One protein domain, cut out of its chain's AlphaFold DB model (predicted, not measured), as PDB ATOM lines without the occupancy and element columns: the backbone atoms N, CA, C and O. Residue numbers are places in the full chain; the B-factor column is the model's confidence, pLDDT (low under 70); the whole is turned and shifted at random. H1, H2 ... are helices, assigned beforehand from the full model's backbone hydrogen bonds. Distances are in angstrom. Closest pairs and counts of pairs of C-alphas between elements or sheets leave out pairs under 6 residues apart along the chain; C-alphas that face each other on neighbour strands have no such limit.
ATOM      1  N   ALA A   2      34.085  30.443   1.339       46.97
ATOM      2  CA  ALA A   2      35.118  31.215   0.619       46.97
ATOM      3  C   ALA A   2      35.021  31.194  -0.927       46.97
ATOM      4  O   ALA A   2      35.199  32.227  -1.565       46.97
ATOM      5  N   ILE A   3      34.680  30.047  -1.529       55.34
ATOM      6  CA  ILE A   3      34.624  29.885  -2.997       55.34
ATOM      7  C   ILE A   3      33.495  30.726  -3.627       55.34
ATOM      8  O   ILE A   3      33.690  31.326  -4.677       55.34
ATOM      9  N   GLY A   4      32.344  30.851  -2.952       57.91
ATOM     10  CA  GLY A   4      31.219  31.670  -3.426       57.91
ATOM     11  C   GLY A   4      31.493  33.178  -3.360       57.91
ATOM     12  O   GLY A   4      31.159  33.902  -4.293       57.91
ATOM     13  N   CYS A   5      32.168  33.649  -2.305       58.09
ATOM     14  CA  CYS A   5      32.516  35.067  -2.164       58.09
ATOM     15  C   CYS A   5      33.610  35.512  -3.150       58.09
ATOM     16  O   CYS A   5      33.547  36.628  -3.660       58.09
ATOM     17  N   MET A   6      34.583  34.644  -3.465       56.94
ATOM     18  CA  MET A   6      35.596  34.938  -4.492       56.94
ATOM     19  C   MET A   6      34.994  35.001  -5.904       56.94
ATOM     20  O   MET A   6      35.385  35.860  -6.697       56.94
ATOM     21  N   TYR A   7      34.009  34.148  -6.203       61.50
ATOM     22  CA  TYR A   7      33.300  34.166  -7.486       61.50
ATOM     23  C   TYR A   7      32.422  35.424  -7.641       61.50
ATOM     24  O   TYR A   7      32.397  36.043  -8.702       61.50
ATOM     25  N   ALA A   8      31.773  35.865  -6.555       55.00
ATOM     26  CA  ALA A   8      30.886  37.031  -6.539       55.00
ATOM     27  C   ALA A   8      31.602  38.374  -6.790       55.00
ATOM     28  O   ALA A   8      31.039  39.253  -7.440       55.00
ATOM     29  N   GLY A   9      32.833  38.544  -6.295       60.28
ATOM     30  CA  GLY A   9      33.573  39.804  -6.445       60.28
ATOM     31  C   GLY A   9      34.279  39.965  -7.794       60.28
ATOM     32  O   GLY A   9      34.360  41.069  -8.325       60.28
ATOM     33  N   THR A  10      34.789  38.870  -8.362       60.41
ATOM     34  CA  THR A  10      35.703  38.931  -9.516       60.41
ATOM     35  C   THR A  10      34.990  38.833 -10.864       60.41
ATOM     36  O   THR A  10      35.369  39.550 -11.790       60.41
ATOM     37  N   MET A  11      33.928  38.025 -10.986       60.25
ATOM     38  CA  MET A  11      33.178  37.920 -12.245       60.25
ATOM     39  C   MET A  11      32.180  39.067 -12.438       60.25
ATOM     40  O   MET A  11      32.151  39.665 -13.508       60.25
ATOM     41  N   GLY A  12      31.421  39.451 -11.405       61.38
ATOM     42  CA  GLY A  12      30.411  40.513 -11.536       61.38
ATOM     43  C   GLY A  12      30.994  41.870 -11.953       61.38
ATOM     44  O   GLY A  12      30.409  42.567 -12.778       61.38
ATOM     45  N   PHE A  13      32.175  42.229 -11.438       64.00
ATOM     46  CA  PHE A  13      32.840  43.493 -11.768       64.00
ATOM     47  C   PHE A  13      33.503  43.472 -13.153       64.00
ATOM     48  O   PHE A  13      33.434  44.460 -13.886       64.00
ATOM     49  N   ARG A  14      34.118  42.345 -13.533       62.41
ATOM     50  CA  ARG A  14      34.806  42.190 -14.820       62.41
ATOM     51  C   ARG A  14      33.820  42.151 -15.988       62.41
ATOM     52  O   ARG A  14      34.038  42.856 -16.967       62.41
ATOM     53  N   GLU A  15      32.714  41.421 -15.859       62.56
ATOM     54  CA  GLU A  15      31.669  41.377 -16.893       62.56
ATOM     55  C   GLU A  15      30.925  42.720 -17.013       62.56
ATOM     56  O   GLU A  15      30.652  43.172 -18.122       62.56
ATOM     57  N   TYR A  16      30.696  43.435 -15.900       60.50
ATOM     58  CA  TYR A  16      30.141  44.799 -15.924       60.50
ATOM     59  C   TYR A  16      31.055  45.795 -16.659       60.50
ATOM     60  O   TYR A  16      30.582  46.638 -17.420       60.50
ATOM     61  N   GLN A  17      32.373  45.696 -16.461       61.62
ATOM     62  CA  GLN A  17      33.352  46.528 -17.168       61.62
ATOM     63  C   GLN A  17      33.374  46.221 -18.673       61.62
ATOM     64  O   GLN A  17      33.415  47.150 -19.477       61.62
ATOM     65  N   ILE A  18      33.280  44.945 -19.063       63.62
ATOM     66  CA  ILE A  18      33.243  44.521 -20.472       63.62
ATOM     67  C   ILE A  18      31.919  44.942 -21.138       63.62
ATOM     68  O   ILE A  18      31.948  45.436 -22.259       63.62
ATOM     69  N   ALA A  19      30.776  44.845 -20.452       60.16
ATOM     70  CA  ALA A  19      29.485  45.359 -20.932       60.16
ATOM     71  C   ALA A  19      29.463  46.890 -21.092       60.16
ATOM     72  O   ALA A  19      28.771  47.418 -21.959       60.16
ATOM     73  N   ARG A  20      30.233  47.613 -20.271       61.84
ATOM     74  CA  ARG A  20      30.358  49.077 -20.333       61.84
ATOM     75  C   ARG A  20      31.350  49.562 -21.399       61.84
ATOM     76  O   ARG A  20      31.228  50.702 -21.839       61.84
ATOM     77  N   LEU A  21      32.324  48.732 -21.785       66.31
ATOM     78  CA  LEU A  21      33.388  49.064 -22.746       66.31
ATOM     79  C   LEU A  21      33.210  48.415 -24.133       66.31
ATOM     80  O   LEU A  21      33.878  48.843 -25.070       66.31
ATOM     81  N   GLY A  22      32.360  47.394 -24.281       58.59
ATOM     82  CA  GLY A  22      32.291  46.543 -25.473       58.59
ATOM     83  C   GLY A  22      30.961  46.599 -26.228       58.59
ATOM     84  O   GLY A  22      29.885  46.465 -25.650       58.59
ATOM     85  N   GLU A  23      31.065  46.754 -27.545       60.97
ATOM     86  CA  GLU A  23      30.012  46.797 -28.566       60.97
ATOM     87  C   GLU A  23      29.163  45.507 -28.658       60.97
ATOM     88  O   GLU A  23      29.279  44.723 -29.601       60.97
ATOM     89  N   TYR A  24      28.256  45.262 -27.713       58.75
ATOM     90  CA  TYR A  24      27.280  44.177 -27.860       58.75
ATOM     91  C   TYR A  24      26.151  44.598 -28.808       58.75
ATOM     92  O   TYR A  24      25.122  45.131 -28.389       58.75
ATOM     93  N   ARG A  25      26.327  44.369 -30.115       63.28
ATOM     94  CA  ARG A  25      25.275  44.600 -31.117       63.28
ATOM     95  C   ARG A  25      24.253  43.457 -31.071       63.28
ATOM     96  O   ARG A  25      24.330  42.507 -31.843       63.28
ATOM     97  N   PHE A  26      23.324  43.541 -30.122       62.03
ATOM     98  CA  PHE A  26      22.267  42.550 -29.912       62.03
ATOM     99  C   PHE A  26      21.257  42.555 -31.073       62.03
ATOM    100  O   PHE A  26      20.675  43.602 -31.365       62.03
ATOM    101  N   SER A  27      21.015  41.409 -31.725       71.38
ATOM    102  CA  SER A  27      19.925  41.286 -32.706       71.38
ATOM    103  C   SER A  27      18.645  40.821 -32.013       71.38
ATOM    104  O   SER A  27      18.671  40.011 -31.089       71.38
ATOM    105  N   HIS A  28      17.485  41.298 -32.475       68.44
ATOM    106  CA  HIS A  28      16.189  41.005 -31.841       68.44
ATOM    107  C   HIS A  28      15.836  39.500 -31.808       68.44
ATOM    108  O   HIS A  28      15.045  39.070 -30.971       68.44
ATOM    109  N   LEU A  29      16.434  38.699 -32.701       72.19
ATOM    110  CA  LEU A  29      16.260  37.243 -32.768       72.19
ATOM    111  C   LEU A  29      17.020  36.498 -31.658       72.19
ATOM    112  O   LEU A  29      16.549  35.462 -31.191       72.19
ATOM    113  N   ASP A  30      18.137  37.051 -31.177       67.56
ATOM    114  CA  ASP A  30      18.959  36.430 -30.128       67.56
ATOM    115  C   ASP A  30      18.245  36.458 -28.767       67.56
ATOM    116  O   ASP A  30      18.397  35.553 -27.947       67.56
ATOM    117  N   ILE A  31      17.376  37.455 -28.564       69.50
ATOM    118  CA  ILE A  31      16.494  37.573 -27.394       69.50
ATOM    119  C   ILE A  31      15.476  36.424 -27.349       69.50
ATOM    120  O   ILE A  31      15.146  35.946 -26.264       69.50
ATOM    121  N   PHE A  32      14.995  35.963 -28.509       73.12
ATOM    122  CA  PHE A  32      13.978  34.911 -28.593       73.12
ATOM    123  C   PHE A  32      14.583  33.502 -28.537       73.12
ATOM    124  O   PHE A  32      14.076  32.647 -27.815       73.12
ATOM    125  N   PHE A  33      15.677  33.254 -29.266       78.75
ATOM    126  CA  PHE A  33      16.277  31.917 -29.357       78.75
ATOM    127  C   PHE A  33      17.286  31.602 -28.242       78.75
ATOM    128  O   PHE A  33      17.521  30.425 -27.966       78.75
ATOM    129  N   GLN A  34      17.880  32.610 -27.585       75.69
ATOM    130  CA  GLN A  34      18.914  32.411 -26.555       75.69
ATOM    131  C   GLN A  34      18.757  33.334 -25.327       75.69
ATOM    132  O   GLN A  34      19.711  34.004 -24.917       75.69
ATOM    133  N   PRO A  35      17.591  33.328 -24.650       71.31
ATOM    134  CA  PRO A  35      17.284  34.269 -23.568       71.31
ATOM    135  C   PRO A  35      18.273  34.192 -22.393       71.31
ATOM    136  O   PRO A  35      18.634  35.212 -21.815       71.31
ATOM    137  N   PHE A  36      18.777  33.001 -22.051       71.62
ATOM    138  CA  PHE A  36      19.711  32.834 -20.931       71.62
ATOM    139  C   PHE A  36      21.080  33.489 -21.172       71.62
ATOM    140  O   PHE A  36      21.683  33.999 -20.229       71.62
ATOM    141  N   ILE A  37      21.553  33.525 -22.421       69.94
ATOM    142  CA  ILE A  37      22.815  34.182 -22.795       69.94
ATOM    143  C   ILE A  37      22.654  35.701 -22.702       69.94
ATOM    144  O   ILE A  37      23.517  36.380 -22.146       69.94
ATOM    145  N   VAL A  38      21.504  36.215 -23.147       67.12
ATOM    146  CA  VAL A  38      21.122  37.630 -23.033       67.12
ATOM    147  C   VAL A  38      21.075  38.075 -21.571       67.12
ATOM    148  O   VAL A  38      21.719  39.051 -21.190       67.12
ATOM    149  N   LEU A  39      20.359  37.334 -20.720       67.12
ATOM    150  CA  LEU A  39      20.236  37.655 -19.295       67.12
ATOM    151  C   LEU A  39      21.582  37.590 -18.555       67.12
ATOM    152  O   LEU A  39      21.796  38.357 -17.610       67.12
ATOM    153  N   ASN A  40      22.483  36.695 -18.971       68.50
ATOM    154  CA  ASN A  40      23.840  36.625 -18.435       68.50
ATOM    155  C   ASN A  40      24.686  37.831 -18.871       68.50
ATOM    156  O   ASN A  40      25.361  38.430 -18.037       68.50
ATOM    157  N   ALA A  41      24.599  38.231 -20.146       65.81
ATOM    158  CA  ALA A  41      25.303  39.394 -20.691       65.81
ATOM    159  C   ALA A  41      24.871  40.711 -20.021       65.81
ATOM    160  O   ALA A  41      25.702  41.578 -19.761       65.81
ATOM    161  N   PHE A  42      23.591  40.836 -19.656       68.44
ATOM    162  CA  PHE A  42      23.087  41.965 -18.865       68.44
ATOM    163  C   PHE A  42      23.459  41.900 -17.371       68.44
ATOM    164  O   PHE A  42      23.116  42.807 -16.613       68.44
ATOM    165  N   GLY A  43      24.125  40.834 -16.909       68.94
ATOM    166  CA  GLY A  43      24.516  40.658 -15.505       68.94
ATOM    167  C   GLY A  43      23.350  40.395 -14.542       68.94
ATOM    168  O   GLY A  43      23.552  40.342 -13.326       68.94
ATOM    169  N   ILE A  44      22.134  40.189 -15.061       74.69
ATOM    170  CA  ILE A  44      20.905  40.039 -14.267       74.69
ATOM    171  C   ILE A  44      20.945  38.742 -13.453       74.69
ATOM    172  O   ILE A  44      20.562  38.733 -12.285       74.69
ATOM    173  N   ILE A  45      21.466  37.658 -14.036       75.38
ATOM    174  CA  ILE A  45      21.581  36.356 -13.359       75.38
ATOM    175  C   ILE A  45      22.463  36.476 -12.108       75.38
ATOM    176  O   ILE A  45      22.060  36.054 -11.026       75.38
ATOM    177  N   ASN A  46      23.616  37.141 -12.228       74.81
ATOM    178  CA  ASN A  46      24.538  37.361 -11.111       74.81
ATOM    179  C   ASN A  46      23.902  38.220 -10.004       74.81
ATOM    180  O   ASN A  46      24.050  37.913  -8.820       74.81
ATOM    181  N   TYR A  47      23.145  39.256 -10.380       80.94
ATOM    182  CA  TYR A  47      22.405  40.095  -9.433       80.94
ATOM    183  C   TYR A  47      21.322  39.310  -8.673       80.94
ATOM    184  O   TYR A  47      21.190  39.433  -7.450       80.94
ATOM    185  N   ILE A  48      20.576  38.447  -9.369       83.75
ATOM    186  CA  ILE A  48      19.550  37.598  -8.750       83.75
ATOM    187  C   ILE A  48      20.196  36.607  -7.777       83.75
ATOM    188  O   ILE A  48      19.762  36.507  -6.629       83.75
ATOM    189  N   THR A  49      21.270  35.923  -8.176       82.56
ATOM    190  CA  THR A  49      21.978  34.993  -7.283       82.56
ATOM    191  C   THR A  49      22.521  35.700  -6.039       82.56
ATOM    192  O   THR A  49      22.385  35.177  -4.932       82.56
ATOM    193  N   TYR A  50      23.073  36.909  -6.191       80.88
ATOM    194  CA  TYR A  50      23.548  37.711  -5.063       80.88
ATOM    195  C   TYR A  50      22.414  38.083  -4.100       80.88
ATOM    196  O   TYR A  50      22.542  37.883  -2.892       80.88
ATOM    197  N   SER A  51      21.286  38.573  -4.618       83.94
ATOM    198  CA  SER A  51      20.158  38.980  -3.771       83.94
ATOM    199  C   SER A  51      19.561  37.807  -2.984       83.94
ATOM    200  O   SER A  51      19.319  37.944  -1.785       83.94
ATOM    201  N   ILE A  52      19.422  36.631  -3.607       90.31
ATOM    202  CA  ILE A  52      18.963  35.406  -2.930       90.31
ATOM    203  C   ILE A  52      19.960  34.970  -1.851       90.31
ATOM    204  O   ILE A  52      19.553  34.618  -0.744       90.31
ATOM    205  N   PHE A  53      21.262  35.016  -2.143       87.50
ATOM    206  CA  PHE A  53      22.293  34.636  -1.178       87.50
ATOM    207  C   PHE A  53      22.281  35.545   0.058       87.50
ATOM    208  O   PHE A  53      22.254  35.053   1.186       87.50
ATOM    209  N   ILE A  54      22.231  36.865  -0.138       89.19
ATOM    210  CA  ILE A  54      22.152  37.828   0.967       89.19
ATOM    211  C   ILE A  54      20.852  37.650   1.761       89.19
ATOM    212  O   ILE A  54      20.890  37.625   2.992       89.19
ATOM    213  N   ALA A  55      19.713  37.459   1.087       92.31
ATOM    214  CA  ALA A  55      18.441  37.195   1.756       92.31
ATOM    215  C   ALA A  55      18.501  35.924   2.620       92.31
ATOM    216  O   ALA A  55      18.076  35.945   3.776       92.31
ATOM    217  N   ALA A  56      19.093  34.840   2.109       93.19
ATOM    218  CA  ALA A  56      19.266  33.597   2.857       93.19
ATOM    219  C   ALA A  56      20.146  33.782   4.106       93.19
ATOM    220  O   ALA A  56      19.834  33.226   5.162       93.19
ATOM    221  N   LEU A  57      21.212  34.587   4.021       91.94
ATOM    222  CA  LEU A  57      22.057  34.911   5.177       91.94
ATOM    223  C   LEU A  57      21.289  35.692   6.246       91.94
ATOM    224  O   LEU A  57      21.369  35.350   7.428       91.94
ATOM    225  N   ILE A  58      20.517  36.700   5.834       95.31
ATOM    226  CA  ILE A  58      19.694  37.506   6.741       95.31
ATOM    227  C   ILE A  58      18.689  36.603   7.462       95.31
ATOM    228  O   ILE A  58      18.660  36.569   8.693       95.31
ATOM    229  N   VAL A  59      17.923  35.810   6.709       96.12
ATOM    230  CA  VAL A  59      16.927  34.884   7.264       96.12
ATOM    231  C   VAL A  59      17.574  33.882   8.220       96.12
ATOM    232  O   VAL A  59      17.063  33.670   9.317       96.12
ATOM    233  N   SER A  60      18.730  33.320   7.861       93.19
ATOM    234  CA  SER A  60      19.463  32.392   8.731       93.19
ATOM    235  C   SER A  60      19.842  33.043  10.064       93.19
ATOM    236  O   SER A  60      19.651  32.445  11.121       93.19
ATOM    237  N   PHE A  61      20.325  34.286  10.037       94.56
ATOM    238  CA  PHE A  61      20.694  35.021  11.247       94.56
ATOM    239  C   PHE A  61      19.482  35.331  12.143       94.56
ATOM    240  O   PHE A  61      19.548  35.163  13.366       94.56
ATOM    241  N   LEU A  62      18.359  35.731  11.536       94.94
ATOM    242  CA  LEU A  62      17.081  35.932  12.225       94.94
ATOM    243  C   LEU A  62      16.609  34.644  12.909       94.94
ATOM    244  O   LEU A  62      16.277  34.670  14.096       94.94
ATOM    245  N   LEU A  63      16.636  33.514  12.196       94.50
ATOM    246  CA  LEU A  63      16.240  32.217  12.745       94.50
ATOM    247  C   LEU A  63      17.137  31.797  13.911       94.50
ATOM    248  O   LEU A  63      16.623  31.411  14.958       94.50
ATOM    249  N   ILE A  64      18.459  31.910  13.767       91.75
ATOM    250  CA  ILE A  64      19.406  31.562  14.837       91.75
ATOM    251  C   ILE A  64      19.142  32.413  16.082       91.75
ATOM    252  O   ILE A  64      19.068  31.884  17.189       91.75
ATOM    253  N   THR A  65      18.945  33.722  15.910       93.00
ATOM    254  CA  THR A  65      18.656  34.635  17.025       93.00
ATOM    255  C   THR A  65      17.359  34.252  17.733       93.00
ATOM    256  O   THR A  65      17.318  34.191  18.965       93.00
ATOM    257  N   LEU A  66      16.312  33.942  16.964       89.50
ATOM    258  CA  LEU A  66      15.019  33.530  17.496       89.50
ATOM    259  C   LEU A  66      15.133  32.203  18.265       89.50
ATOM    260  O   LEU A  66      14.679  32.111  19.405       89.50
ATOM    261  N   VAL A  67      15.809  31.202  17.701       88.50
ATOM    262  CA  VAL A  67      16.039  29.905  18.357       88.50
ATOM    263  C   VAL A  67      16.851  30.073  19.641       88.50
ATOM    264  O   VAL A  67      16.471  29.520  20.672       88.50
ATOM    265  N   CYS A  68      17.913  30.880  19.627       86.44
ATOM    266  CA  CYS A  68      18.697  31.189  20.826       86.44
ATOM    267  C   CYS A  68      17.851  31.878  21.905       86.44
ATOM    268  O   CYS A  68      17.972  31.554  23.088       86.44
ATOM    269  N   TRP A  69      16.969  32.804  21.516       85.00
ATOM    270  CA  TRP A  69      16.056  33.465  22.445       85.00
ATOM    271  C   TRP A  69      15.090  32.473  23.100       85.00
ATOM    272  O   TRP A  69      14.968  32.451  24.329       85.00
ATOM    273  N   HIS A  70      14.455  31.611  22.304       83.56
ATOM    274  CA  HIS A  70      13.587  30.548  22.812       83.56
ATOM    275  C   HIS A  70      14.350  29.548  23.687       83.56
ATOM    276  O   HIS A  70      13.890  29.222  24.780       83.56
ATOM    277  N   GLY A  71      15.556  29.150  23.280       81.19
ATOM    278  CA  GLY A  71      16.444  28.303  24.075       81.19
ATOM    279  C   GLY A  71      16.769  28.920  25.435       81.19
ATOM    280  O   GLY A  71      16.714  28.237  26.453       81.19
ATOM    281  N   ARG A  72      17.011  30.235  25.496       79.12
ATOM    282  CA  ARG A  72      17.244  30.949  26.762       79.12
ATOM    283  C   ARG A  72      16.022  30.948  27.684       79.12
ATOM    284  O   ARG A  72      16.193  30.973  28.903       79.12
ATOM    285  N   MET A  73      14.810  30.947  27.126       72.69
ATOM    286  CA  MET A  73      13.581  30.797  27.914       72.69
ATOM    287  C   MET A  73      13.470  29.377  28.481       72.69
ATOM    288  O   MET A  73      13.264  29.226  29.684       72.69
ATOM    289  N   ILE A  74      13.737  28.357  27.659       76.50
ATOM    290  CA  ILE A  74      13.745  26.943  28.076       76.50
ATOM    291  C   ILE A  74      14.784  26.700  29.182       76.50
ATOM    292  O   ILE A  74      14.467  26.093  30.201       76.50
ATOM    293  N   SER A  75      15.993  27.259  29.048       69.69
ATOM    294  CA  SER A  75      17.066  27.162  30.051       69.69
ATOM    295  C   SER A  75      16.660  27.611  31.451       69.69
ATOM    296  O   SER A  75      17.249  27.146  32.422       69.69
ATOM    297  N   ARG A  76      15.707  28.540  31.564       67.56
ATOM    298  CA  ARG A  76      15.251  29.092  32.846       67.56
ATOM    299  C   ARG A  76      14.054  28.343  33.433       67.56
ATOM    300  O   ARG A  76      13.606  28.720  34.509       67.56
ATOM    301  N   GLY A  77      13.512  27.348  32.723       63.22
ATOM    302  CA  GLY A  77      12.297  26.647  33.145       63.22
ATOM    303  C   GLY A  77      11.103  27.595  33.301       63.22
ATOM    304  O   GLY A  77      10.282  27.408  34.190       63.22
TER     305      GLY A  77
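What this domain is: This is residues 2 to 77 of the 181 residues of the protein "Hypothetical protein" of Adineta steineri (UniProt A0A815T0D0). What is the shape? A long helix, H4, makes the length, its residues 54 to 75 sticking out free; H1 runs back loosely beside its first part, and short H2 and H3 lie towards that end. What builds it? The 76 printed residues hold H1, H2, H3, H4 in order, class all helix, extended: radius of gyration of the C-alphas 20.3 A, spans 68 by 26 by 17 A.

Where its parts are: Where is H4? Residues 44 to 75, 46.3 A, ending at C-alpha 75 (17.066, 27.162, 30.051). And the others? H1, residues 2 to 21, 29.5 A, begins at C-alpha 2 (35.118, 31.215, 0.619); H2 is 28 to 33, 9.4 A, H3 35 to 41, 9.9 A.

How they stand to each other: What touches H4? H1 only just, with 3 pairs of C-alphas within 8 A, through residues 8 to 12 alone, closest Gly 12 and Asn 46, 6.7 A, at a shallow tilt of 30 degrees, opposite ways. Are O i to N i+4 pairs within hydrogen-bond range? Every one in H3 and H4, 13 of 16 in H1, 1 of 2 in H2.

The domain as a whole: Any cut? The printed part has no cut. Where is pLDDT low? 38 residues are under 70, among them 2 to 26.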